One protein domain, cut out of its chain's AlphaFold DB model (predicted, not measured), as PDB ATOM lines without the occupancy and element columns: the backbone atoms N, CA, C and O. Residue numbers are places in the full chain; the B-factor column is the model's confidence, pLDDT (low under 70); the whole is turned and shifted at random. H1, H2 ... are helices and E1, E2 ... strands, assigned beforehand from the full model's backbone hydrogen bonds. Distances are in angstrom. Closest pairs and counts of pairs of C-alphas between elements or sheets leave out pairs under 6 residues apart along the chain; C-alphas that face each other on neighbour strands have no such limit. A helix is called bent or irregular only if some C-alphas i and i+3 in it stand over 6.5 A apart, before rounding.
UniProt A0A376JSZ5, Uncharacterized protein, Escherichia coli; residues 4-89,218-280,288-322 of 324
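AT A GLANCE: This is residues 4 to 89, 218 to 280 and 288 to 322 of the 324 residues of an uncharacterized protein of Escherichia coli (UniProt A0A376JSZ5). A small sheet of four short parallel strands is the core, with H2 covering one face and H5 the other: three layers, helices on both faces of a sheet. H1, H8 and H9 pack on H2, H4 and H6 pack on H5, and residues 260 to 280, of which 260 to 279 belong to the long helix H7, stick out as an arm. The printed part has 184 residues with nine named helices and four named strands, in the order E1 H1 H2 E2 H3 E3 H4 H5 E4 H6 H7 H8 H9; the sheet runs E3 E2 E1 E4, all parallel, and the class is mixed, helices and strands. The whole is compact, with a radius of gyration of the C-alphas of 17.6 A and spans of 55 by 42 by 41 A.

HOW THE PARTS SIT: In the sheet, E1, residues 4 to 6, is an inner strand between E2, residues 48 to 52, and the edge strand E4, residues 233 to 235; the other edge strand, E3, residues 71 to 73, is the neighbour of E2. Within hydrogen-bond range are N 4 and O 48, 2.9 A, N 5 and O 233, 2.8 A, and N 71 and O 49, 3.0 A. H1, residues 8 to 17, touches H2, residues 26 to 45, closest at the C-alphas of Ala 13 and Asp 32, 4.7 A, about perpendicular at 71 degrees, only just more than steep. H2 is the hub, touching four helices; it is on the sheet, over E1, at a height over the sheet of 10.5 A, and runs along the strands, at 19 degrees to E1 on the local plane. H3, residues 57 to 66, is near H1. E1, H1 H2, E2 and E2, H3, E3 are strand-helix-strand units, parallel neighbour strands with helices between, both with right-handed crossovers. H4, residues 80 to 89, touches H5, residues 218 to 230, at a steep tilt of 40 degrees, opposite ways; C-alphas 87 and 222 are closest, 5.0 A. H5 is on the opposite face from H2, over E1, at a height over the sheet of 8.9 A. H6, residues 238 to 251, touches residues 219 to 224 of H5, closest at C-alphas 244 and 220, 5.1 A; with residue 238 alone it only just touches H2, with 3 pairs of C-alphas within 8 A. H7, residues 256 to 279, touches no helix. H8, residues 292 to 301, touches H2 about perpendicular at 89 degrees, closest at C-alphas 294 and 37, 5.5 A. H9, residues 304 to 321, touches H2 at a shallow tilt of 13 degrees, the same way, closest at C-alphas 315 and 44, 5.5 A. Every O i to N i+4 pair is within hydrogen-bond range in H1, H4, H5, H6 and H8; the counts are 14 of 16 in H2, 4 of 6 in H3, 19 of 20 in H7 and 12 of 14 in H9.

IN THESE COORDINATES: E1 begins at C-alpha 4 (111.373, 17.268, -17.908). H2 is 30.3 A long, with a kink of 25 degrees near residue 33. H7, 34.4 A, begins at C-alpha 256 (123.768, -2.943, -13.992). H9, 26.5 A, ends at C-alpha 321 (116.651, 28.052, -36.178). Irregular are H2, C-alphas 27 and 30 being 7.4 A apart, H3, 58 and 61, 7.6 A, H9, 305 and 308, 7.1 A, and only just H7, 256 and 259, 6.8 A.

THE WHOLE: The C-alphas farthest apart, of Lys 89 and Gly 280, are 55.5 A apart. Residues 90 to 217 and 281 to 287 are not printed; the gaps are 8.6 A and 18.6 A between C-alphas. No link printed whole is long. The mean pLDDT of the printed part is 75.7, with 47 for H7; 51 residues are under 70, among them 248 to 280.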
ATOM      1  N   ALA A   4     110.550  17.315 -19.109       81.44
ATOM      2  CA  ALA A   4     111.373  17.268 -17.908       81.44
ATOM      3  C   ALA A   4     110.503  17.501 -16.671       81.44
ATOM      4  O   ALA A   4     109.917  18.573 -16.512       81.44
ATOM      5  N   LEU A   5     110.428  16.500 -15.796       88.25
ATOM      6  CA  LEU A   5     109.734  16.553 -14.518       88.25
ATOM      7  C   LEU A   5     110.676  17.024 -13.412       88.25
ATOM      8  O   LEU A   5     111.658  16.354 -13.091       88.25
ATOM      9  N   ILE A   6     110.330  18.153 -12.802       92.25
ATOM     10  CA  ILE A   6     111.115  18.801 -11.751       92.25
ATOM     11  C   ILE A   6     110.365  18.757 -10.433       92.25
ATOM     12  O   ILE A   6     109.139  18.890 -10.380       92.25
ATOM     13  N   ASP A   7     111.114  18.583  -9.350       90.88
ATOM     14  CA  ASP A   7     110.561  18.590  -8.011       90.88
ATOM     15  C   ASP A   7     110.614  19.958  -7.324       90.88
ATOM     16  O   ASP A   7     111.452  20.821  -7.592       90.88
ATOM     17  N   ASN A   8     109.720  20.144  -6.352       89.62
ATOM     18  CA  ASN A   8     109.625  21.405  -5.623       89.62
ATOM     19  C   ASN A   8     110.889  21.751  -4.813       89.62
ATOM     20  O   ASN A   8     111.130  22.937  -4.584       89.62
ATOM     21  N   SER A   9     111.703  20.760  -4.426       86.88
ATOM     22  CA  SER A   9     112.979  20.990  -3.733       86.88
ATOM     23  C   SER A   9     114.040  21.582  -4.659       86.88
ATOM     24  O   SER A   9     114.737  22.511  -4.251       86.88
ATOM     25  N   THR A  10     114.110  21.143  -5.922       88.62
ATOM     26  CA  THR A  10     114.962  21.787  -6.933       88.62
ATOM     27  C   THR A  10     114.552  23.236  -7.156       88.62
ATOM     28  O   THR A  10     115.392  24.129  -7.133       88.62
ATOM     29  N   LEU A  11     113.252  23.511  -7.274       91.75
ATOM     30  CA  LEU A  11     112.762  24.884  -7.436       91.75
ATOM     31  C   LEU A  11     113.065  25.768  -6.211       91.75
ATOM     32  O   LEU A  11     113.372  26.949  -6.362       91.75
ATOM     33  N   THR A  12     113.036  25.213  -4.995       88.38
ATOM     34  CA  THR A  12     113.478  25.933  -3.788       88.38
ATOM     35  C   THR A  12     114.968  26.265  -3.853       88.38
ATOM     36  O   THR A  12     115.351  27.388  -3.525       88.38
ATOM     37  N   ALA A  13     115.804  25.329  -4.304       86.06
ATOM     38  CA  ALA A  13     117.234  25.558  -4.493       86.06
ATOM     39  C   ALA A  13     117.518  26.668  -5.517       86.06
ATOM     40  O   ALA A  13     118.310  27.568  -5.239       86.06
ATOM     41  N   VAL A  14     116.798  26.678  -6.645       90.31
ATOM     42  CA  VAL A  14     116.864  27.758  -7.647       90.31
ATOM     43  C   VAL A  14     116.557  29.111  -6.994       90.31
ATOM     44  O   VAL A  14     117.354  30.042  -7.087       90.31
ATOM     45  N   GLN A  15     115.463  29.208  -6.231       88.69
ATOM     46  CA  GLN A  15     115.103  30.443  -5.522       88.69
ATOM     47  C   GLN A  15     116.146  30.867  -4.470       88.69
ATOM     48  O   GLN A  15     116.276  32.062  -4.196       88.69
ATOM     49  N   ARG A  16     116.884  29.923  -3.864       86.19
ATOM     50  CA  ARG A  16     117.996  30.232  -2.949       86.19
ATOM     51  C   ARG A  16     119.188  30.833  -3.696       86.19
ATOM     52  O   ARG A  16     119.723  31.836  -3.230       86.19
ATOM     53  N   ILE A  17     119.561  30.280  -4.852       85.75
ATOM     54  CA  ILE A  17     120.660  30.807  -5.684       85.75
ATOM     55  C   ILE A  17     120.346  32.194  -6.235       85.75
ATOM     56  O   ILE A  17     121.203  33.073  -6.217       85.75
ATOM     57  N   GLU A  18     119.101  32.428  -6.640       85.50
ATOM     58  CA  GLU A  18     118.633  33.743  -7.089       85.50
ATOM     59  C   GLU A  18     118.485  34.762  -5.941       85.50
ATOM     60  O   GLU A  18     118.083  35.901  -6.168       85.50
ATOM     61  N   GLY A  19     118.742  34.366  -4.687       83.00
ATOM     62  CA  GLY A  19     118.623  35.235  -3.515       83.00
ATOM     63  C   GLY A  19     117.182  35.551  -3.090       83.00
ATOM     64  O   GLY A  19     116.972  36.395  -2.217       83.00
ATOM     65  N   LYS A  20     116.180  34.872  -3.663       82.31
ATOM     66  CA  LYS A  20     114.748  35.063  -3.360       82.31
ATOM     67  C   LYS A  20     114.326  34.384  -2.054       82.31
ATOM     68  O   LYS A  20     113.371  34.817  -1.413       82.31
ATOM     69  N   VAL A  21     115.039  33.335  -1.640       79.88
ATOM     70  CA  VAL A  21     114.800  32.604  -0.385       79.88
ATOM     71  C   VAL A  21     116.083  32.565   0.443       79.88
ATOM     72  O   VAL A  21     117.155  32.241  -0.057       79.88
ATOM     73  N   LYS A  22     115.982  32.873   1.742       71.25
ATOM     74  CA  LYS A  22     117.135  32.807   2.650       71.25
ATOM     75  C   LYS A  22     117.503  31.356   2.943       71.25
ATOM     76  O   LYS A  22     116.671  30.603   3.450       71.25
ATOM     77  N   THR A  23     118.767  30.997   2.728       64.31
ATOM     78  CA  THR A  23     119.309  29.768   3.314       64.31
ATOM     79  C   THR A  23     119.509  29.940   4.823       64.31
ATOM     80  O   THR A  23     119.904  31.009   5.295       64.31
ATOM     81  N   ARG A  24     119.197  28.897   5.602       54.28
ATOM     82  CA  ARG A  24     119.432  28.873   7.057       54.28
ATOM     83  C   ARG A  24     120.757  28.204   7.431       54.28
ATOM     84  O   ARG A  24     121.168  28.336   8.579       54.28
ATOM     85  N   SER A  25     121.426  27.543   6.482       55.31
ATOM     86  CA  SER A  25     122.777  27.004   6.649       55.31
ATOM     87  C   SER A  25     123.633  27.302   5.418       55.31
ATOM     88  O   SER A  25     123.174  27.154   4.289       55.31
ATOM     89  N   LYS A  26     124.892  27.701   5.625       54.09
ATOM     90  CA  LYS A  26     125.865  27.855   4.527       54.09
ATOM     91  C   LYS A  26     126.198  26.513   3.861       54.09
ATOM     92  O   LYS A  26     126.631  26.493   2.716       54.09
ATOM     93  N   ASP A  27     125.898  25.424   4.557       52.19
ATOM     94  CA  ASP A  27     126.208  24.043   4.206       52.19
ATOM     95  C   ASP A  27     125.338  23.493   3.047       52.19
ATOM     96  O   ASP A  27     125.621  22.431   2.503       52.19
ATOM     97  N   SER A  28     124.267  24.192   2.632       62.97
ATOM     98  CA  SER A  28     123.372  23.725   1.550       62.97
ATOM     99  C   SER A  28     123.776  24.170   0.142       62.97
ATOM    100  O   SER A  28     123.201  23.677  -0.828       62.97
ATOM    101  N   VAL A  29     124.728  25.101   0.012       71.00
ATOM    102  CA  VAL A  29     124.961  25.821  -1.252       71.00
ATOM    103  C   VAL A  29     125.440  24.888  -2.363       71.00
ATOM    104  O   VAL A  29     124.914  24.963  -3.464       71.00
ATOM    105  N   ASP A  30     126.347  23.950  -2.084       69.62
ATOM    106  CA  ASP A  30     126.843  23.012  -3.107       69.62
ATOM    107  C   ASP A  30     125.712  22.168  -3.710       69.62
ATOM    108  O   ASP A  30     125.641  21.958  -4.921       69.62
ATOM    109  N   THR A  31     124.781  21.725  -2.861       71.94
ATOM    110  CA  THR A  31     123.620  20.940  -3.299       71.94
ATOM    111  C   THR A  31     122.655  21.809  -4.102       71.94
ATOM    112  O   THR A  31     122.092  21.352  -5.096       71.94
ATOM    113  N   ASP A  32     122.508  23.077  -3.710       79.38
ATOM    114  CA  ASP A  32     121.690  24.038  -4.437       79.38
ATOM    115  C   ASP A  32     122.260  24.332  -5.831       79.38
ATOM    116  O   ASP A  32     121.492  24.446  -6.784       79.38
ATOM    117  N   ILE A  33     123.590  24.397  -5.981       80.19
ATOM    118  CA  ILE A  33     124.238  24.623  -7.282       80.19
ATOM    119  C   ILE A  33     123.979  23.432  -8.213       80.19
ATOM    120  O   ILE A  33     123.639  23.633  -9.377       80.19
ATOM    121  N   ILE A  34     124.068  22.196  -7.717       79.44
ATOM    122  CA  ILE A  34     123.760  21.009  -8.532       79.44
ATOM    123  C   ILE A  34     122.268  20.977  -8.903       79.44
ATOM    124  O   ILE A  34     121.919  20.684 -10.043       79.44
ATOM    125  N   ALA A  35     121.371  21.319  -7.974       83.81
ATOM    126  CA  ALA A  35     119.943  21.418  -8.273       83.81
ATOM    127  C   ALA A  35     119.656  22.494  -9.339       83.81
ATOM    128  O   ALA A  35     118.846  22.292 -10.242       83.81
ATOM    129  N   PHE A  36     120.355  23.623  -9.273       88.44
ATOM    130  CA  PHE A  36     120.249  24.684 -10.266       88.44
ATOM    131  C   PHE A  36     120.772  24.250 -11.635       88.44
ATOM    132  O   PHE A  36     120.117  24.491 -12.641       88.44
ATOM    133  N   GLU A  37     121.888  23.528 -11.683       84.38
ATOM    134  CA  GLU A  37     122.389  22.903 -12.906       84.38
ATOM    135  C   GLU A  37     121.358  21.949 -13.524       84.38
ATOM    136  O   GLU A  37     121.071  22.053 -14.717       84.38
ATOM    137  N   ASN A  38     120.743  21.080 -12.717       82.69
ATOM    138  CA  ASN A  38     119.667  20.191 -13.161       82.69
ATOM    139  C   ASN A  38     118.500  20.985 -13.771       82.69
ATOM    140  O   ASN A  38     117.973  20.619 -14.824       82.69
ATOM    141  N   TYR A  39     118.121  22.103 -13.147       91.38
ATOM    142  CA  TYR A  39     117.088  22.990 -13.676       91.38
ATOM    143  C   TYR A  39     117.494  23.611 -15.019       91.38
ATOM    144  O   TYR A  39     116.720  23.570 -15.974       91.38
ATOM    145  N   ILE A  40     118.721  24.112 -15.153       86.94
ATOM    146  CA  ILE A  40     119.206  24.677 -16.419       86.94
ATOM    147  C   ILE A  40     119.252  23.620 -17.528       86.94
ATOM    148  O   ILE A  40     118.814  23.890 -18.646       86.94
ATOM    149  N   GLN A  41     119.699  22.400 -17.232       81.56
ATOM    150  CA  GLN A  41     119.692  21.303 -18.202       81.56
ATOM    151  C   GLN A  41     118.274  20.970 -18.673       81.56
ATOM    152  O   GLN A  41     118.048  20.806 -19.872       81.56
ATOM    153  N   SER A  42     117.302  20.950 -17.758       82.12
ATOM    154  CA  SER A  42     115.899  20.734 -18.120       82.12
ATOM    155  C   SER A  42     115.384  21.788 -19.112       82.12
ATOM    156  O   SER A  42     114.651  21.459 -20.040       82.12
ATOM    157  N   ILE A  43     115.813  23.047 -18.971       86.81
ATOM    158  CA  ILE A  43     115.423  24.135 -19.871       86.81
ATOM    159  C   ILE A  43     116.099  23.966 -21.230       86.81
ATOM    160  O   ILE A  43     115.452  24.120 -22.262       86.81
ATOM    161  N   LEU A  44     117.397  23.666 -21.247       76.19
ATOM    162  CA  LEU A  44     118.178  23.626 -22.483       76.19
ATOM    163  C   LEU A  44     117.860  22.405 -23.358       76.19
ATOM    164  O   LEU A  44     117.919  22.517 -24.583       76.19
ATOM    165  N   PHE A  45     117.533  21.258 -22.757       78.19
ATOM    166  CA  PHE A  45     117.442  19.980 -23.477       78.19
ATOM    167  C   PHE A  45     116.025  19.436 -23.667       78.19
ATOM    168  O   PHE A  45     115.848  18.497 -24.447       78.19
ATOM    169  N   TYR A  46     115.015  20.005 -23.003       80.00
ATOM    170  CA  TYR A  46     113.644  19.494 -23.064       80.00
ATOM    171  C   TYR A  46     112.673  20.491 -23.658       80.00
ATOM    172  O   TYR A  46     112.830  21.711 -23.556       80.00
ATOM    173  N   ASP A  47     111.620  19.946 -24.268       78.12
ATOM    174  CA  ASP A  47     110.617  20.785 -24.887       78.12
ATOM    175  C   ASP A  47     109.743  21.510 -23.862       78.12
ATOM    176  O   ASP A  47     109.385  22.681 -24.048       78.12
ATOM    177  N   HIS A  48     109.388  20.792 -22.802       85.88
ATOM    178  CA  HIS A  48     108.491  21.257 -21.761       85.88
ATOM    179  C   HIS A  48     109.049  20.903 -20.391       85.88
ATOM    180  O   HIS A  48     109.425  19.760 -20.131       85.88
ATOM    181  N   VAL A  49     109.035  21.890 -19.501       91.94
ATOM    182  CA  VAL A  49     109.344  21.699 -18.089       91.94
ATOM    183  C   VAL A  49     108.027  21.613 -17.329       91.94
ATOM    184  O   VAL A  49     107.178  22.501 -17.443       91.94
ATOM    185  N   ILE A  50     107.850  20.533 -16.577       94.81
ATOM    186  CA  ILE A  50     106.650  20.250 -15.792       94.81
ATOM    187  C   ILE A  50     107.025  20.049 -14.323       94.81
ATOM    188  O   ILE A  50     108.104  19.551 -14.006       94.81
ATOM    189  N   ALA A  51     106.125  20.413 -13.417       95.44
ATOM    190  CA  ALA A  51     106.276  20.164 -11.986       95.44
ATOM    191  C   ALA A  51     104.939  19.725 -11.393       95.44
ATOM    192  O   ALA A  51     103.887  20.184 -11.828       95.44
ATOM    193  N   VAL A  52     104.959  18.850 -10.390       93.44
ATOM    194  CA  VAL A  52     103.737  18.521  -9.641       93.44
ATOM    195  C   VAL A  52     103.409  19.671  -8.695       93.44
ATOM    196  O   VAL A  52     104.283  20.190  -7.996       93.44
ATOM    197  N   ASP A  53     102.143  20.066  -8.664       91.19
ATOM    198  CA  ASP A  53     101.644  21.103  -7.775       91.19
ATOM    199  C   ASP A  53     101.320  20.540  -6.383       91.19
ATOM    200  O   ASP A  53     100.168  20.342  -5.997       91.19
ATOM    201  N   ASP A  54     102.378  20.218  -5.644       85.31
ATOM    202  CA  ASP A  54     102.316  19.681  -4.284       85.31
ATOM    203  C   ASP A  54     103.168  20.477  -3.289       85.31
ATOM    204  O   ASP A  54     103.677  19.946  -2.298       85.31
ATOM    205  N   TYR A  55     103.318  21.775  -3.558       86.25
ATOM    206  CA  TYR A  55     104.022  22.692  -2.674       86.25
ATOM    207  C   TYR A  55     103.160  23.130  -1.481       86.25
ATOM    208  O   TYR A  55     101.945  22.931  -1.449       86.25
ATOM    209  N   ILE A  56     103.803  23.765  -0.500       84.25
ATOM    210  CA  ILE A  56     103.163  24.291   0.710       84.25
ATOM    211  C   ILE A  56     102.007  25.238   0.311       84.25
ATOM    212  O   ILE A  56     102.268  26.216  -0.404       84.25
ATOM    213  N   PRO A  57     100.749  24.980   0.740       85.31
ATOM    214  CA  PRO A  57      99.566  25.709   0.268       85.31
ATOM    215  C   PRO A  57      99.680  27.232   0.376       85.31
ATOM    216  O   PRO A  57      99.302  27.951  -0.548       85.31
ATOM    217  N   GLU A  58     100.266  27.722   1.468       85.44
ATOM    218  CA  GLU A  58     100.459  29.144   1.756       85.44
ATOM    219  C   GLU A  58     101.382  29.833   0.738       85.44
ATOM    220  O   GLU A  58     101.238  31.026   0.472       85.44
ATOM    221  N   TYR A  59     102.316  29.088   0.143       86.62
ATOM    222  CA  TYR A  59     103.314  29.606  -0.795       86.62
ATOM    223  C   TYR A  59     103.077  29.173  -2.247       86.62
ATOM    224  O   TYR A  59     103.776  29.649  -3.146       86.62
ATOM    225  N   ARG A  60     102.075  28.321  -2.503       87.88
ATOM    226  CA  ARG A  60     101.734  27.772  -3.828       87.88
ATOM    227  C   ARG A  60     101.581  28.855  -4.901       87.88
ATOM    228  O   ARG A  60     102.221  28.787  -5.946       87.88
ATOM    229  N   GLY A  61     100.802  29.903  -4.625       88.50
ATOM    230  CA  GLY A  61     100.577  30.992  -5.588       88.50
ATOM    231  C   GLY A  61     101.855  31.758  -5.950       88.50
ATOM    232  O   GLY A  61     102.086  32.072  -7.118       88.50
ATOM    233  N   SER A  62     102.721  32.007  -4.962       89.94
ATOM    234  CA  SER A  62     104.023  32.643  -5.187       89.94
ATOM    235  C   SER A  62     104.993  31.731  -5.941       89.94
ATOM    236  O   SER A  62     105.839  32.223  -6.685       89.94
ATOM    237  N   ARG A  63     104.899  30.410  -5.744       90.31
ATOM    238  CA  ARG A  63     105.712  29.414  -6.453       90.31
ATOM    239  C   ARG A  63     105.369  29.404  -7.939       90.31
ATOM    240  O   ARG A  63     106.265  29.600  -8.752       90.31
ATOM    241  N   ILE A  64     104.088  29.285  -8.281       91.50
ATOM    242  CA  ILE A  64     103.623  29.284  -9.676       91.50
ATOM    243  C   ILE A  64     103.982  30.603 -10.375       91.50
ATOM    244  O   ILE A  64     104.460  30.605 -11.505       91.50
ATOM    245  N   SER A  65     103.823  31.742  -9.693       90.25
ATOM    246  CA  SER A  65     104.135  33.047 -10.291       90.25
ATOM    247  C   SER A  65     105.630  33.295 -10.513       90.25
ATOM    248  O   SER A  65     105.969  34.100 -11.383       90.25
ATOM    249  N   SER A  66     106.498  32.617  -9.750       90.00
ATOM    250  CA  SER A  66     107.961  32.706  -9.865       90.00
ATOM    251  C   SER A  66     108.534  31.863 -11.005       90.00
ATOM    252  O   SER A  66     109.661  32.124 -11.411       90.00
ATOM    253  N   PHE A  67     107.783  30.875 -11.499       92.44
ATOM    254  CA  PHE A  67     108.207  29.934 -12.539       92.44
ATOM    255  C   PHE A  67     107.112  29.803 -13.604       92.44
ATOM    256  O   PHE A  67     106.463  28.766 -13.725       92.44
ATOM    257  N   ARG A  68     106.859  30.881 -14.352       90.19
ATOM    258  CA  ARG A  68     105.717  30.972 -15.286       90.19
ATOM    259  C   ARG A  68     105.858  30.053 -16.495       90.19
ATOM    260  O   ARG A  68     104.873  29.717 -17.143       90.19
ATOM    261  N   GLU A  69     107.088  29.686 -16.803       90.88
ATOM    262  CA  GLU A  69     107.493  28.841 -17.914       90.88
ATOM    263  C   GLU A  69     107.338  27.346 -17.594       90.88
ATOM    264  O   GLU A  69     107.442  26.513 -18.498       90.88
ATOM    265  N   ILE A  70     107.097  27.001 -16.322       94.44
ATOM    266  CA  ILE A  70     106.838  25.636 -15.863       94.44
ATOM    267  C   ILE A  70     105.333  25.381 -15.862       94.44
ATOM    268  O   ILE A  70     104.551  26.146 -15.296       94.44
ATOM    269  N   LEU A  71     104.923  24.254 -16.441       94.75
ATOM    270  CA  LEU A  71     103.553  23.775 -16.307       94.75
ATOM    271  C   LEU A  71     103.402  23.010 -14.985       94.75
ATOM    272  O   LEU A  71     103.923  21.904 -14.828       94.75
ATOM    273  N   PHE A  72     102.669  23.601 -14.043       95.38
ATOM    274  CA  PHE A  72     102.320  22.958 -12.778       95.38
ATOM    275  C   PHE A  72     101.108  22.036 -12.959       95.38
ATOM    276  O   PHE A  72     100.049  22.464 -13.421       95.38
ATOM    277  N   LEU A  73     101.281  20.761 -12.616       94.31
ATOM    278  CA  LEU A  73     100.291  19.703 -12.777       94.31
ATOM    279  C   LEU A  73      99.528  19.492 -11.472       94.31
ATOM    280  O   LEU A  73     100.117  19.133 -10.451       94.31
ATOM    281  N   ASP A  74      98.212  19.673 -11.520       91.75
ATOM    282  CA  ASP A  74      97.330  19.366 -10.400       91.75
ATOM    283  C   ASP A  74      97.213  17.847 -10.190       91.75
ATOM    284  O   ASP A  74      96.966  17.089 -11.131       91.75
ATOM    285  N   LYS A  75      97.386  17.379  -8.950       89.31
ATOM    286  CA  LYS A  75      97.410  15.937  -8.669       89.31
ATOM    287  C   LYS A  75      96.093  15.243  -9.002       89.31
ATOM    288  O   LYS A  75      96.122  14.182  -9.626       89.31
ATOM    289  N   ALA A  76      94.964  15.855  -8.652       88.94
ATOM    290  CA  ALA A  76      93.651  15.263  -8.867       88.94
ATOM    291  C   ALA A  76      93.303  15.224 -10.360       88.94
ATOM    292  O   ALA A  76      92.806  14.216 -10.860       88.94
ATOM    293  N   GLN A  77      93.620  16.294 -11.097       91.12
ATOM    294  CA  GLN A  77      93.366  16.364 -12.537       91.12
ATOM    295  C   GLN A  77      94.145  15.301 -13.329       91.12
ATOM    296  O   GLN A  77      93.627  14.769 -14.310       91.12
ATOM    297  N   TYR A  78      95.378  15.003 -12.917       90.88
ATOM    298  CA  TYR A  78      96.272  14.075 -13.617       90.88
ATOM    299  C   TYR A  78      96.314  12.669 -12.993       90.88
ATOM    300  O   TYR A  78      97.153  11.860 -13.382       90.88
ATOM    301  N   GLY A  79      95.431  12.359 -12.034       90.25
ATOM    302  CA  GLY A  79      95.364  11.038 -11.393       90.25
ATOM    303  C   GLY A  79      96.606  10.674 -10.567       90.25
ATOM    304  O   GLY A  79      96.903   9.498 -10.370       90.25
ATOM    305  N   LEU A  80      97.356  11.669 -10.086       92.62
ATOM    306  CA  LEU A  80      98.617  11.455  -9.369       92.62
ATOM    307  C   LEU A  80      98.413  11.031  -7.908       92.62
ATOM    308  O   LEU A  80      99.354  10.538  -7.290       92.62
ATOM    309  N   ASP A  81      97.200  11.171  -7.363       91.38
ATOM    310  CA  ASP A  81      96.874  10.754  -5.991       91.38
ATOM    311  C   ASP A  81      97.020   9.230  -5.797       91.38
ATOM    312  O   ASP A  81      97.466   8.760  -4.746       91.38
ATOM    313  N   GLU A  82      96.698   8.437  -6.824       91.50
ATOM    314  CA  GLU A  82      96.891   6.981  -6.797       91.50
ATOM    315  C   GLU A  82      98.383   6.622  -6.770       91.50
ATOM    316  O   GLU A  82      98.807   5.774  -5.981       91.50
ATOM    317  N   ILE A  83      99.186   7.336  -7.564       93.06
ATOM    318  CA  ILE A  83     100.644   7.186  -7.611       93.06
ATOM    319  C   ILE A  83     101.273   7.584  -6.269       93.06
ATOM    320  O   ILE A  83     102.176   6.903  -5.779       93.06
ATOM    321  N   GLU A  84     100.789   8.654  -5.637       91.50
ATOM    322  CA  GLU A  84     101.241   9.089  -4.312       91.50
ATOM    323  C   GLU A  84     100.913   8.048  -3.232       91.50
ATOM    324  O   GLU A  84     101.761   7.727  -2.394       91.50
ATOM    325  N   SER A  85      99.723   7.447  -3.293       91.00
ATOM    326  CA  SER A  85      99.323   6.345  -2.412       91.00
ATOM    327  C   SER A  85     100.208   5.108  -2.597       91.00
ATOM    328  O   SER A  85     100.611   4.473  -1.619       91.00
ATOM    329  N   GLU A  86     100.561   4.765  -3.836       91.56
ATOM    330  CA  GLU A  86     101.468   3.654  -4.128       91.56
ATOM    331  C   GLU A  86     102.894   3.929  -3.636       91.56
ATOM    332  O   GLU A  86     103.472   3.102  -2.926       91.56
ATOM    333  N   ALA A  87     103.428   5.122  -3.899       90.06
ATOM    334  CA  ALA A  87     104.726   5.545  -3.382       90.06
ATOM    335  C   ALA A  87     104.765   5.517  -1.848       90.06
ATOM    336  O   ALA A  87     105.753   5.075  -1.247       90.06
ATOM    337  N   LYS A  88     103.670   5.923  -1.192       88.56
ATOM    338  CA  LYS A  88     103.509   5.827   0.264       88.56
ATOM    339  C   LYS A  88     103.559   4.383   0.748       88.56
ATOM    340  O   LYS A  88     104.308   4.095   1.669       88.56
ATOM    341  N   LYS A  89     102.854   3.454   0.100       88.19
ATOM    342  CA  LYS A  89     102.904   2.026   0.466       88.19
ATOM    343  C   LYS A  89     104.312   1.440   0.339       88.19
ATOM    344  O   LYS A  89     104.741   0.715   1.232       88.19
ATOM    345  N   ASN A 218     110.021   8.088  -0.171       87.69
ATOM    346  CA  ASN A 218     108.671   8.347  -0.660       87.69
ATOM    347  C   ASN A 218     108.680   9.283  -1.873       87.69
ATOM    348  O   ASN A 218     108.110   8.948  -2.909       87.69
ATOM    349  N   ARG A 219     109.372  10.422  -1.769       88.75
ATOM    350  CA  ARG A 219     109.430  11.426  -2.837       88.75
ATOM    351  C   ARG A 219     110.171  10.931  -4.067       88.75
ATOM    352  O   ARG A 219     109.686  11.130  -5.177       88.75
ATOM    353  N   ALA A 220     111.298  10.252  -3.895       85.38
ATOM    354  CA  ALA A 220     112.034   9.679  -5.015       85.38
ATOM    355  C   ALA A 220     111.222   8.594  -5.749       85.38
ATOM    356  O   ALA A 220     111.197   8.572  -6.981       85.38
ATOM    357  N   VAL A 221     110.508   7.731  -5.016       87.12
ATOM    358  CA  VAL A 221     109.606   6.724  -5.602       87.12
ATOM    359  C   VAL A 221     108.433   7.395  -6.310       87.12
ATOM    360  O   VAL A 221     108.161   7.060  -7.460       87.12
ATOM    361  N   PHE A 222     107.786   8.372  -5.669       91.94
ATOM    362  CA  PHE A 222     106.686   9.138  -6.249       91.94
ATOM    363  C   PHE A 222     107.081   9.742  -7.596       91.94
ATOM    364  O   PHE A 222     106.482   9.396  -8.611       91.94
ATOM    365  N   TYR A 223     108.153  10.539  -7.642       89.62
ATOM    366  CA  TYR A 223     108.602  11.156  -8.891       89.62
ATOM    367  C   TYR A 223     109.035  10.133  -9.944       89.62
ATOM    368  O   TYR A 223     108.828  10.375 -11.128       89.62
ATOM    369  N   SER A 224     109.571   8.975  -9.546       85.75
ATOM    370  CA  SER A 224     109.902   7.897 -10.490       85.75
ATOM    371  C   SER A 224     108.658   7.292 -11.141       85.75
ATOM    372  O   SER A 224     108.636   7.056 -12.349       85.75
ATOM    373  N   LEU A 225     107.610   7.044 -10.353       87.56
ATOM    374  CA  LEU A 225     106.343   6.518 -10.854       87.56
ATOM    375  C   LEU A 225     105.599   7.566 -11.693       87.56
ATOM    376  O   LEU A 225     105.107   7.242 -12.773       87.56
ATOM    377  N   THR A 226     105.580   8.827 -11.253       89.12
ATOM    378  CA  THR A 226     104.997   9.946 -12.004       89.12
ATOM    379  C   THR A 226     105.705  10.152 -13.340       89.12
ATOM    380  O   THR A 226     105.044  10.282 -14.363       89.12
ATOM    381  N   ALA A 227     107.036  10.122 -13.365       85.94
ATOM    382  CA  ALA A 227     107.817  10.235 -14.592       85.94
ATOM    383  C   ALA A 227     107.507   9.114 -15.585       85.94
ATOM    384  O   ALA A 227     107.270   9.372 -16.763       85.94
ATOM    385  N   LYS A 228     107.406   7.874 -15.092       82.88
ATOM    386  CA  LYS A 228     106.981   6.730 -15.905       82.88
ATOM    387  C   LYS A 228     105.569   6.921 -16.468       82.88
ATOM    388  O   LYS A 228     105.345   6.615 -17.635       82.88
ATOM    389  N   TYR A 229     104.632   7.409 -15.655       87.31
ATOM    390  CA  TYR A 229     103.248   7.656 -16.063       87.31
ATOM    391  C   TYR A 229     103.138   8.765 -17.120       87.31
ATOM    392  O   TYR A 229     102.431   8.606 -18.112       87.31
ATOM    393  N   LEU A 230     103.882   9.858 -16.938       83.94
ATOM    394  CA  LEU A 230     103.868  11.031 -17.818       83.94
ATOM    395  C   LEU A 230     104.826  10.923 -19.015       83.94
ATOM    396  O   LEU A 230     104.850  11.829 -19.842       83.94
ATOM    397  N   GLN A 231     105.613   9.845 -19.107       81.12
ATOM    398  CA  GLN A 231     106.689   9.683 -20.096       81.12
ATOM    399  C   GLN A 231     107.670  10.870 -20.088       81.12
ATOM    400  O   GLN A 231     108.020  11.426 -21.129       81.12
ATOM    401  N   ALA A 232     108.088  11.267 -18.886       78.94
ATOM    402  CA  ALA A 232     108.994  12.384 -18.646       78.94
ATOM    403  C   ALA A 232     110.313  11.903 -18.029       78.94
ATOM    404  O   ALA A 232     110.337  10.894 -17.325       78.94
ATOM    405  N   ASP A 233     111.383  12.667 -18.228       76.50
ATOM    406  CA  ASP A 233     112.652  12.460 -17.530       76.50
ATOM    407  C   ASP A 233     112.698  13.295 -16.249       76.50
ATOM    408  O   ASP A 233     112.163  14.401 -16.195       76.50
ATOM    409  N   THR A 234     113.334  12.786 -15.196       82.19
ATOM    410  CA  THR A 234     113.340  13.437 -13.878       82.19
ATOM    411  C   THR A 234     114.596  14.252 -13.613       82.19
ATOM    412  O   THR A 234     115.706  13.724 -13.667       82.19
ATOM    413  N   PHE A 235     114.401  15.496 -13.181       84.19
ATOM    414  CA  PHE A 235     115.436  16.397 -12.676       84.19
ATOM    415  C   PHE A 235     115.097  16.748 -11.228       84.19
ATOM    416  O   PHE A 235     114.364  17.696 -10.952       84.19
ATOM    417  N   LEU A 236     115.565  15.910 -10.303       82.31
ATOM    418  CA  LEU A 236     115.236  16.018  -8.883       82.31
ATOM    419  C   LEU A 236     116.353  16.709  -8.106       82.31
ATOM    420  O   LEU A 236     117.498  16.787  -8.560       82.31
ATOM    421  N   TYR A 237     116.032  17.128  -6.883       83.12
ATOM    422  CA  TYR A 237     117.040  17.603  -5.948       83.12
ATOM    423  C   TYR A 237     118.094  16.496  -5.737       83.12
ATOM    424  O   TYR A 237     117.705  15.328  -5.621       83.12
ATOM    425  N   PRO A 238     119.407  16.803  -5.668       76.62
ATOM    426  CA  PRO A 238     120.476  15.804  -5.792       76.62
ATOM    427  C   PRO A 238     120.324  14.600  -4.862       76.62
ATOM    428  O   PRO A 238     120.533  13.459  -5.261       76.62
ATOM    429  N   LEU A 239     119.868  14.849  -3.635       74.50
ATOM    430  CA  LEU A 239     119.608  13.822  -2.634       74.50
ATOM    431  C   LEU A 239     118.487  12.841  -3.047       74.50
ATOM    432  O   LEU A 239     118.598  11.633  -2.836       74.50
ATOM    433  N   ARG A 240     117.416  13.341  -3.673       79.56
ATOM    434  CA  ARG A 240     116.317  12.521  -4.214       79.56
ATOM    435  C   ARG A 240     116.745  11.787  -5.476       79.56
ATOM    436  O   ARG A 240     116.385  10.625  -5.643       79.56
ATOM    437  N   GLN A 241     117.531  12.436  -6.332       75.38
ATOM    438  CA  GLN A 241     118.061  11.836  -7.559       75.38
ATOM    439  C   GLN A 241     118.991  10.653  -7.252       75.38
ATOM    440  O   GLN A 241     118.860   9.580  -7.839       75.38
ATOM    441  N   ALA A 242     119.863  10.816  -6.260       71.88
ATOM    442  CA  ALA A 242     120.694   9.764  -5.686       71.88
ATOM    443  C   ALA A 242     119.879   8.541  -5.218       71.88
ATOM    444  O   ALA A 242     120.184   7.394  -5.566       71.88
ATOM    445  N   TYR A 243     118.803   8.775  -4.459       75.56
ATOM    446  CA  TYR A 243     117.910   7.697  -4.031       75.56
ATOM    447  C   TYR A 243     117.216   7.036  -5.225       75.56
ATOM    448  O   TYR A 243     117.170   5.811  -5.325       75.56
ATOM    449  N   GLN A 244     116.688   7.840  -6.150       76.38
ATOM    450  CA  GLN A 244     115.998   7.364  -7.342       76.38
ATOM    451  C   GLN A 244     116.879   6.421  -8.169       76.38
ATOM    452  O   GLN A 244     116.403   5.369  -8.581       76.38
ATOM    453  N   GLN A 245     118.159   6.742  -8.374       69.94
ATOM    454  CA  GLN A 245     119.095   5.859  -9.080       69.94
ATOM    455  C   GLN A 245     119.199   4.486  -8.404       69.94
ATOM    456  O   GLN A 245     119.146   3.453  -9.074       69.94
ATOM    457  N   THR A 246     119.266   4.465  -7.070       69.50
ATOM    458  CA  THR A 246     119.278   3.219  -6.290       69.50
ATOM    459  C   THR A 246     117.965   2.452  -6.466       69.50
ATOM    460  O   THR A 246     117.987   1.276  -6.827       69.50
ATOM    461  N   TYR A 247     116.824   3.124  -6.304       72.38
ATOM    462  CA  TYR A 247     115.498   2.525  -6.459       72.38
ATOM    463  C   TYR A 247     115.274   1.936  -7.861       72.38
ATOM    464  O   TYR A 247     114.799   0.807  -7.992       72.38
ATOM    465  N   LEU A 248     115.655   2.667  -8.913       67.12
ATOM    466  CA  LEU A 248     115.556   2.205 -10.297       67.12
ATOM    467  C   LEU A 248     116.483   1.014 -10.553       67.12
ATOM    468  O   LEU A 248     116.055   0.060 -11.191       67.12
ATOM    469  N   SER A 249     117.705   1.004 -10.005       64.56
ATOM    470  CA  SER A 249     118.625  -0.139 -10.156       64.56
ATOM    471  C   SER A 249     118.094  -1.443  -9.545       64.56
ATOM    472  O   SER A 249     118.458  -2.530  -9.985       64.56
ATOM    473  N   GLN A 250     117.237  -1.347  -8.525       65.81
ATOM    474  CA  GLN A 250     116.657  -2.502  -7.835       65.81
ATOM    475  C   GLN A 250     115.361  -2.990  -8.487       65.81
ATOM    476  O   GLN A 250     115.089  -4.188  -8.479       65.81
ATOM    477  N   ASN A 251     114.558  -2.071  -9.031       65.38
ATOM    478  CA  ASN A 251     113.198  -2.366  -9.494       65.38
ATOM    479  C   ASN A 251     113.050  -2.372 -11.017       65.38
ATOM    480  O   ASN A 251     112.084  -2.926 -11.543       65.38
ATOM    481  N   CYS A 252     113.990  -1.777 -11.747       53.38
ATOM    482  CA  CYS A 252     114.040  -1.859 -13.196       53.38
ATOM    483  C   CYS A 252     115.121  -2.862 -13.604       53.38
ATOM    484  O   CYS A 252     116.276  -2.738 -13.215       53.38
ATOM    485  N   GLN A 253     114.755  -3.837 -14.441       42.59
ATOM    486  CA  GLN A 253     115.668  -4.821 -15.038       42.59
ATOM    487  C   GLN A 253     116.591  -4.204 -16.108       42.59
ATOM    488  O   GLN A 253     116.883  -4.829 -17.125       42.59
ATOM    489  N   TYR A 254     117.051  -2.969 -15.919       44.75
ATOM    490  CA  TYR A 254     118.197  -2.495 -16.676       44.75
ATOM    491  C   TYR A 254     119.406  -3.179 -16.051       44.75
ATOM    492  O   TYR A 254     119.722  -2.929 -14.890       44.75
ATOM    493  N   GLY A 255     120.031  -4.106 -16.782       38.94
ATOM    494  CA  GLY A 255     121.268  -4.735 -16.327       38.94
ATOM    495  C   GLY A 255     122.226  -3.650 -15.834       38.94
ATOM    496  O   GLY A 255     122.338  -2.609 -16.483       38.94
ATOM    497  N   PHE A 256     122.861  -3.879 -14.681       39.84
ATOM    498  CA  PHE A 256     123.768  -2.943 -13.992       39.84
ATOM    499  C   PHE A 256     124.787  -2.264 -14.931       39.84
ATOM    500  O   PHE A 256     125.264  -1.163 -14.660       39.84
ATOM    501  N   ASP A 257     125.069  -2.905 -16.063       42.03
ATOM    502  CA  ASP A 257     125.994  -2.476 -17.095       42.03
ATOM    503  C   ASP A 257     125.417  -1.470 -18.108       42.03
ATOM    504  O   ASP A 257     126.178  -0.698 -18.666       42.03
ATOM    505  N   TYR A 258     124.103  -1.386 -18.349       40.66
ATOM    506  CA  TYR A 258     123.570  -0.533 -19.430       40.66
ATOM    507  C   TYR A 258     123.709   0.967 -19.132       40.66
ATOM    508  O   TYR A 258     124.289   1.713 -19.919       40.66
ATOM    509  N   ALA A 259     123.225   1.417 -17.971       41.62
ATOM    510  CA  ALA A 259     123.358   2.816 -17.563       41.62
ATOM    511  C   ALA A 259     124.828   3.191 -17.316       41.62
ATOM    512  O   ALA A 259     125.260   4.276 -17.699       41.62
ATOM    513  N   LYS A 260     125.614   2.267 -16.747       42.53
ATOM    514  CA  LYS A 260     127.055   2.434 -16.543       42.53
ATOM    515  C   LYS A 260     127.802   2.574 -17.873       42.53
ATOM    516  O   LYS A 260     128.559   3.521 -18.019       42.53
ATOM    517  N   HIS A 261     127.532   1.722 -18.862       47.97
ATOM    518  CA  HIS A 261     128.144   1.806 -20.189       47.97
ATOM    519  C   HIS A 261     127.728   3.053 -20.961       47.97
ATOM    520  O   HIS A 261     128.548   3.600 -21.689       47.97
ATOM    521  N   ILE A 262     126.494   3.537 -20.797       47.38
ATOM    522  CA  ILE A 262     126.077   4.825 -21.361       47.38
ATOM    523  C   ILE A 262     126.864   5.959 -20.706       47.38
ATOM    524  O   ILE A 262     127.478   6.747 -21.415       47.38
ATOM    525  N   VAL A 263     126.912   6.024 -19.374       46.19
ATOM    526  CA  VAL A 263     127.650   7.075 -18.652       46.19
ATOM    527  C   VAL A 263     129.149   7.016 -18.946       46.19
ATOM    528  O   VAL A 263     129.761   8.061 -19.145       46.19
ATOM    529  N   GLU A 264     129.744   5.826 -19.027       48.28
ATOM    530  CA  GLU A 264     131.148   5.627 -19.399       48.28
ATOM    531  C   GLU A 264     131.400   6.020 -20.856       48.28
ATOM    532  O   GLU A 264     132.350   6.757 -21.112       48.28
ATOM    533  N   ASN A 265     130.542   5.625 -21.806       49.62
ATOM    534  CA  ASN A 265     130.667   6.039 -23.208       49.62
ATOM    535  C   ASN A 265     130.518   7.549 -23.364       49.62
ATOM    536  O   ASN A 265     131.332   8.167 -24.043       49.62
ATOM    537  N   PHE A 266     129.515   8.157 -22.729       46.00
ATOM    538  CA  PHE A 266     129.316   9.600 -22.792       46.00
ATOM    539  C   PHE A 266     130.451  10.338 -22.095       46.00
ATOM    540  O   PHE A 266     130.980  11.261 -22.687       46.00
ATOM    541  N   SER A 267     130.905   9.910 -20.915       44.47
ATOM    542  CA  SER A 267     132.046  10.542 -20.231       44.47
ATOM    543  C   SER A 267     133.339  10.410 -21.028       44.47
ATOM    544  O   SER A 267     134.124  11.353 -21.074       44.47
ATOM    545  N   THR A 268     133.557   9.269 -21.687       50.25
ATOM    546  CA  THR A 268     134.734   9.036 -22.536       50.25
ATOM    547  C   THR A 268     134.660   9.872 -23.809       50.25
ATOM    548  O   THR A 268     135.649  10.503 -24.163       50.25
ATOM    549  N   SER A 269     133.491   9.945 -24.455       49.12
ATOM    550  CA  SER A 269     133.264  10.778 -25.644       49.12
ATOM    551  C   SER A 269     133.370  12.264 -25.318       49.12
ATOM    552  O   SER A 269     134.082  12.974 -26.008       49.12
ATOM    553  N   LEU A 270     132.761  12.729 -24.219       48.31
ATOM    554  CA  LEU A 270     132.858  14.119 -23.767       48.31
ATOM    555  C   LEU A 270     134.298  14.471 -23.398       48.31
ATOM    556  O   LEU A 270     134.764  15.559 -23.707       48.31
ATOM    557  N   SER A 271     135.017  13.548 -22.751       47.72
ATOM    558  CA  SER A 271     136.438  13.733 -22.454       47.72
ATOM    559  C   SER A 271     137.261  13.805 -23.737       47.72
ATOM    560  O   SER A 271     138.158  14.633 -23.812       47.72
ATOM    561  N   HIS A 272     136.948  12.992 -24.749       52.25
ATOM    562  CA  HIS A 272     137.596  13.040 -26.059       52.25
ATOM    563  C   HIS A 272     137.307  14.347 -26.802       52.25
ATOM    564  O   HIS A 272     138.246  14.992 -27.250       52.25
ATOM    565  N   ASP A 273     136.050  14.784 -26.849       52.94
ATOM    566  CA  ASP A 273     135.646  16.042 -27.481       52.94
ATOM    567  C   ASP A 273     136.282  17.246 -26.765       52.94
ATOM    568  O   ASP A 273     136.752  18.191 -27.399       52.94
ATOM    569  N   LEU A 274     136.379  17.198 -25.431       42.91
ATOM    570  CA  LEU A 274     137.104  18.193 -24.642       42.91
ATOM    571  C   LEU A 274     138.614  18.140 -24.905       42.91
ATOM    572  O   LEU A 274     139.232  19.193 -25.022       42.91
ATOM    573  N   ILE A 275     139.216  16.956 -25.040       49.66
ATOM    574  CA  ILE A 275     140.632  16.790 -25.409       49.66
ATOM    575  C   ILE A 275     140.898  17.346 -26.817       49.66
ATOM    576  O   ILE A 275     141.901  18.035 -27.019       49.66
ATOM    577  N   ASP A 276     139.990  17.127 -27.765       49.34
ATOM    578  CA  ASP A 276     140.095  17.631 -29.134       49.34
ATOM    579  C   ASP A 276     139.963  19.162 -29.174       49.34
ATOM    580  O   ASP A 276     140.782  19.829 -29.810       49.34
ATOM    581  N   ILE A 277     139.043  19.745 -28.393       46.84
ATOM    582  CA  ILE A 277     138.951  21.200 -28.172       46.84
ATOM    583  C   ILE A 277     140.232  21.743 -27.500       46.84
ATOM    584  O   ILE A 277     140.742  22.799 -27.888       46.84
ATOM    585  N   HIS A 278     140.805  21.013 -26.538       48.56
ATOM    586  CA  HIS A 278     142.047  21.362 -25.834       48.56
ATOM    587  C   HIS A 278     143.294  21.319 -26.731       48.56
ATOM    588  O   HIS A 278     144.231  22.099 -26.530       48.56
ATOM    589  N   SER A 279     143.323  20.430 -27.727       47.47
ATOM    590  CA  SER A 279     144.445  20.302 -28.663       47.47
ATOM    591  C   SER A 279     144.614  21.530 -29.578       47.47
ATOM    592  O   SER A 279     145.700  21.757 -30.113       47.47
ATOM    593  N   GLY A 280     143.577  22.375 -29.688       47.69
ATOM    594  CA  GLY A 280     143.564  23.604 -30.485       47.69
ATOM    595  C   GLY A 280     144.057  24.880 -29.783       47.69
ATOM    596  O   GLY A 280     144.274  25.885 -30.460       47.69
ATOM    597  N   THR A 288     136.422  19.184 -14.868       34.34
ATOM    598  CA  THR A 288     135.264  19.869 -14.299       34.34
ATOM    599  C   THR A 288     134.298  18.845 -13.724       34.34
ATOM    600  O   THR A 288     133.428  18.332 -14.414       34.34
ATOM    601  N   SER A 289     134.409  18.628 -12.415       42.16
ATOM    602  CA  SER A 289     133.317  18.209 -11.530       42.16
ATOM    603  C   SER A 289     132.331  19.362 -11.265       42.16
ATOM    604  O   SER A 289     131.719  19.423 -10.199       42.16
ATOM    605  N   LEU A 290     132.276  20.346 -12.168       53.38
ATOM    606  CA  LEU A 290     131.608  21.623 -11.978       53.38
ATOM    607  C   LEU A 290     130.369  21.704 -12.875       53.38
ATOM    608  O   LEU A 290     130.402  21.199 -13.998       53.38
ATOM    609  N   PRO A 291     129.303  22.351 -12.394       62.44
ATOM    610  CA  PRO A 291     128.060  22.499 -13.127       62.44
ATOM    611  C   PRO A 291     128.278  23.430 -14.328       62.44
ATOM    612  O   PRO A 291     128.397  24.649 -14.196       62.44
ATOM    613  N   LEU A 292     128.453  22.811 -15.496       74.12
ATOM    614  CA  LEU A 292     129.029  23.424 -16.689       74.12
ATOM    615  C   LEU A 292     128.109  24.492 -17.286       74.12
ATOM    616  O   LEU A 292     128.584  25.573 -17.643       74.12
ATOM    617  N   PHE A 293     126.809  24.206 -17.394       78.38
ATOM    618  CA  PHE A 293     125.867  25.100 -18.069       78.38
ATOM    619  C   PHE A 293     125.547  26.319 -17.216       78.38
ATOM    620  O   PHE A 293     125.576  27.444 -17.713       78.38
ATOM    621  N   SER A 294     125.302  26.119 -15.924       78.06
ATOM    622  CA  SER A 294     125.064  27.220 -14.994       78.06
ATOM    623  C   SER A 294     126.311  28.080 -14.786       78.06
ATOM    624  O   SER A 294     126.184  29.301 -14.766       78.06
ATOM    625  N   ALA A 295     127.518  27.502 -14.723       78.88
ATOM    626  CA  ALA A 295     128.757  28.280 -14.643       78.88
ATOM    627  C   ALA A 295     129.021  29.089 -15.922       78.88
ATOM    628  O   ALA A 295     129.427  30.252 -15.846       78.88
ATOM    629  N   TRP A 296     128.774  28.499 -17.096       78.88
ATOM    630  CA  TRP A 296     128.890  29.208 -18.368       78.88
ATOM    631  C   TRP A 296     127.891  30.368 -18.449       78.88
ATOM    632  O   TRP A 296     128.296  31.499 -18.708       78.88
ATOM    633  N   LEU A 297     126.615  30.129 -18.138       78.75
ATOM    634  CA  LEU A 297     125.601  31.183 -18.144       78.75
ATOM    635  C   LEU A 297     125.877  32.265 -17.102       78.75
ATOM    636  O   LEU A 297     125.724  33.436 -17.418       78.75
ATOM    637  N   ALA A 298     126.341  31.906 -15.901       81.69
ATOM    638  CA  ALA A 298     126.727  32.878 -14.878       81.69
ATOM    639  C   ALA A 298     127.827  33.826 -15.375       81.69
ATOM    640  O   ALA A 298     127.817  35.014 -15.059       81.69
ATOM    641  N   LYS A 299     128.770  33.308 -16.172       77.94
ATOM    642  CA  LYS A 299     129.816  34.115 -16.805       77.94
ATOM    643  C   LYS A 299     129.252  35.043 -17.885       77.94
ATOM    644  O   LYS A 299     129.703  36.180 -17.975       77.94
ATOM    645  N   GLU A 300     128.301  34.573 -18.689       77.94
ATOM    646  CA  GLU A 300     127.677  35.372 -19.755       77.94
ATOM    647  C   GLU A 300     126.744  36.460 -19.206       77.94
ATOM    648  O   GLU A 300     126.708  37.568 -19.737       77.94
ATOM    649  N   THR A 301     125.995  36.172 -18.137       84.12
ATOM    650  CA  THR A 301     125.038  37.122 -17.553       84.12
ATOM    651  C   THR A 301     125.669  38.053 -16.524       84.12
ATOM    652  O   THR A 301     125.181  39.164 -16.335       84.12
ATOM    653  N   GLY A 302     126.720  37.615 -15.824       77.62
ATOM    654  CA  GLY A 302     127.326  38.344 -14.704       77.62
ATOM    655  C   GLY A 302     126.454  38.417 -13.439       77.62
ATOM    656  O   GLY A 302     126.922  38.911 -12.413       77.62
ATOM    657  N   ASP A 303     125.218  37.911 -13.493       77.88
ATOM    658  CA  ASP A 303     124.237  37.891 -12.405       77.88
ATOM    659  C   ASP A 303     123.479  36.545 -12.408       77.88
ATOM    660  O   ASP A 303     122.842  36.208 -13.419       77.88
ATOM    661  N   PRO A 304     123.517  35.769 -11.301       78.06
ATOM    662  CA  PRO A 304     122.780  34.514 -11.168       78.06
ATOM    663  C   PRO A 304     121.271  34.632 -11.393       78.06
ATOM    664  O   PRO A 304     120.657  33.696 -11.901       78.06
ATOM    665  N   SER A 305     120.671  35.778 -11.063       84.06
ATOM    666  CA  SER A 305     119.231  36.003 -11.220       84.06
ATOM    667  C   SER A 305     118.780  36.097 -12.684       84.06
ATOM    668  O   SER A 305     117.608  35.869 -12.979       84.06
ATOM    669  N   CYS A 306     119.707  36.363 -13.611       86.56
ATOM    670  CA  CYS A 306     119.442  36.452 -15.049       86.56
ATOM    671  C   CYS A 306     119.712  35.140 -15.808       86.56
ATOM    672  O   CYS A 306     119.415  35.043 -16.999       86.56
ATOM    673  N   ILE A 307     120.283  34.122 -15.153       86.38
ATOM    674  CA  ILE A 307     120.695  32.870 -15.811       86.38
ATOM    675  C   ILE A 307     119.497  32.109 -16.392       86.38
ATOM    676  O   ILE A 307     119.574  31.612 -17.515       86.38
ATOM    677  N   VAL A 308     118.388  32.023 -15.652       88.06
ATOM    678  CA  VAL A 308     117.183  31.293 -16.086       88.06
ATOM    679  C   VAL A 308     116.590  31.924 -17.348       88.06
ATOM    680  O   VAL A 308     116.301  31.224 -18.318       88.06
ATOM    681  N   GLU A 309     116.487  33.254 -17.375       88.25
ATOM    682  CA  GLU A 309     116.027  34.001 -18.550       88.25
ATOM    683  C   GLU A 309     116.956  33.775 -19.754       88.25
ATOM    684  O   GLU A 309     116.497  33.516 -20.870       88.25
ATOM    685  N   ALA A 310     118.274  33.805 -19.537       85.94
ATOM    686  CA  ALA A 310     119.254  33.524 -20.581       85.94
ATOM    687  C   ALA A 310     119.120  32.095 -21.144       85.94
ATOM    688  O   ALA A 310     119.180  31.914 -22.364       85.94
ATOM    689  N   ALA A 311     118.876  31.096 -20.291       86.25
ATOM    690  CA  ALA A 311     118.659  29.712 -20.714       86.25
ATOM    691  C   ALA A 311     117.418  29.572 -21.614       86.25
ATOM    692  O   ALA A 311     117.505  28.976 -22.692       86.25
ATOM    693  N   TYR A 312     116.288  30.178 -21.229       87.00
ATOM    694  CA  TYR A 312     115.075  30.185 -22.054       87.00
ATOM    695  C   TYR A 312     115.294  30.895 -23.395       87.00
ATOM    696  O   TYR A 312     114.927  30.358 -24.442       87.00
ATOM    697  N   ASN A 313     115.987  32.038 -23.394       86.62
ATOM    698  CA  ASN A 313     116.333  32.764 -24.619       86.62
ATOM    699  C   ASN A 313     117.186  31.925 -25.587       86.62
ATOM    700  O   ASN A 313     117.000  32.004 -26.803       86.62
ATOM    701  N   ILE A 314     118.125  31.121 -25.078       82.75
ATOM    702  CA  ILE A 314     118.941  30.219 -25.903       82.75
ATOM    703  C   ILE A 314     118.081  29.098 -26.485       82.75
ATOM    704  O   ILE A 314     118.137  28.861 -27.694       82.75
ATOM    705  N   ARG A 315     117.266  28.439 -25.652       81.50
ATOM    706  CA  ARG A 315     116.355  27.373 -26.089       81.50
ATOM    707  C   ARG A 315     115.427  27.862 -27.201       81.50
ATOM    708  O   ARG A 315     115.284  27.210 -28.235       81.50
ATOM    709  N   ASP A 316     114.825  29.030 -27.015       81.75
ATOM    710  CA  ASP A 316     113.842  29.561 -27.953       81.75
ATOM    711  C   ASP A 316     114.501  30.003 -29.271       81.75
ATOM    712  O   ASP A 316     113.969  29.730 -30.346       81.75
ATOM    713  N   LYS A 317     115.723  30.558 -29.231       73.19
ATOM    714  CA  LYS A 317     116.526  30.808 -30.445       73.19
ATOM    715  C   LYS A 317     116.848  29.517 -31.203       73.19
ATOM    716  O   LYS A 317     116.731  29.491 -32.427       73.19
ATOM    717  N   GLN A 318     117.213  28.438 -30.507       60.25
ATOM    718  CA  GLN A 318     117.474  27.142 -31.145       60.25
ATOM    719  C   GLN A 318     116.226  26.569 -31.831       60.25
ATOM    720  O   GLN A 318     116.336  26.000 -32.919       60.25
ATOM    721  N   ARG A 319     115.044  26.755 -31.235       56.38
ATOM    722  CA  ARG A 319     113.755  26.357 -31.824       56.38
ATOM    723  C   ARG A 319     113.386  27.158 -33.066       56.38
ATOM    724  O   ARG A 319     112.819  26.599 -33.991       56.38
ATOM    725  N   ILE A 320     113.736  28.441 -33.119       51.44
ATOM    726  CA  ILE A 320     113.503  29.276 -34.307       51.44
ATOM    727  C   ILE A 320     114.438  28.869 -35.460       51.44
ATOM    728  O   ILE A 320     114.035  28.890 -36.621       51.44
ATOM    729  N   CYS A 321     115.681  28.477 -35.161       38.72
ATOM    730  CA  CYS A 321     116.651  28.052 -36.178       38.72
ATOM    731  C   CYS A 321     116.411  26.626 -36.705       38.72
ATOM    732  O   CYS A 321     116.780  26.329 -37.841       38.72
ATOM    733  N   LYS A 322     115.787  25.751 -35.910       42.41
ATOM    734  CA  LYS A 322     115.270  24.450 -36.353       42.41
ATOM    735  C   LYS A 322     113.812  24.627 -36.789       42.41
ATOM    736  O   LYS A 322     112.901  24.324 -36.028       42.41
TER     737      LYS A 322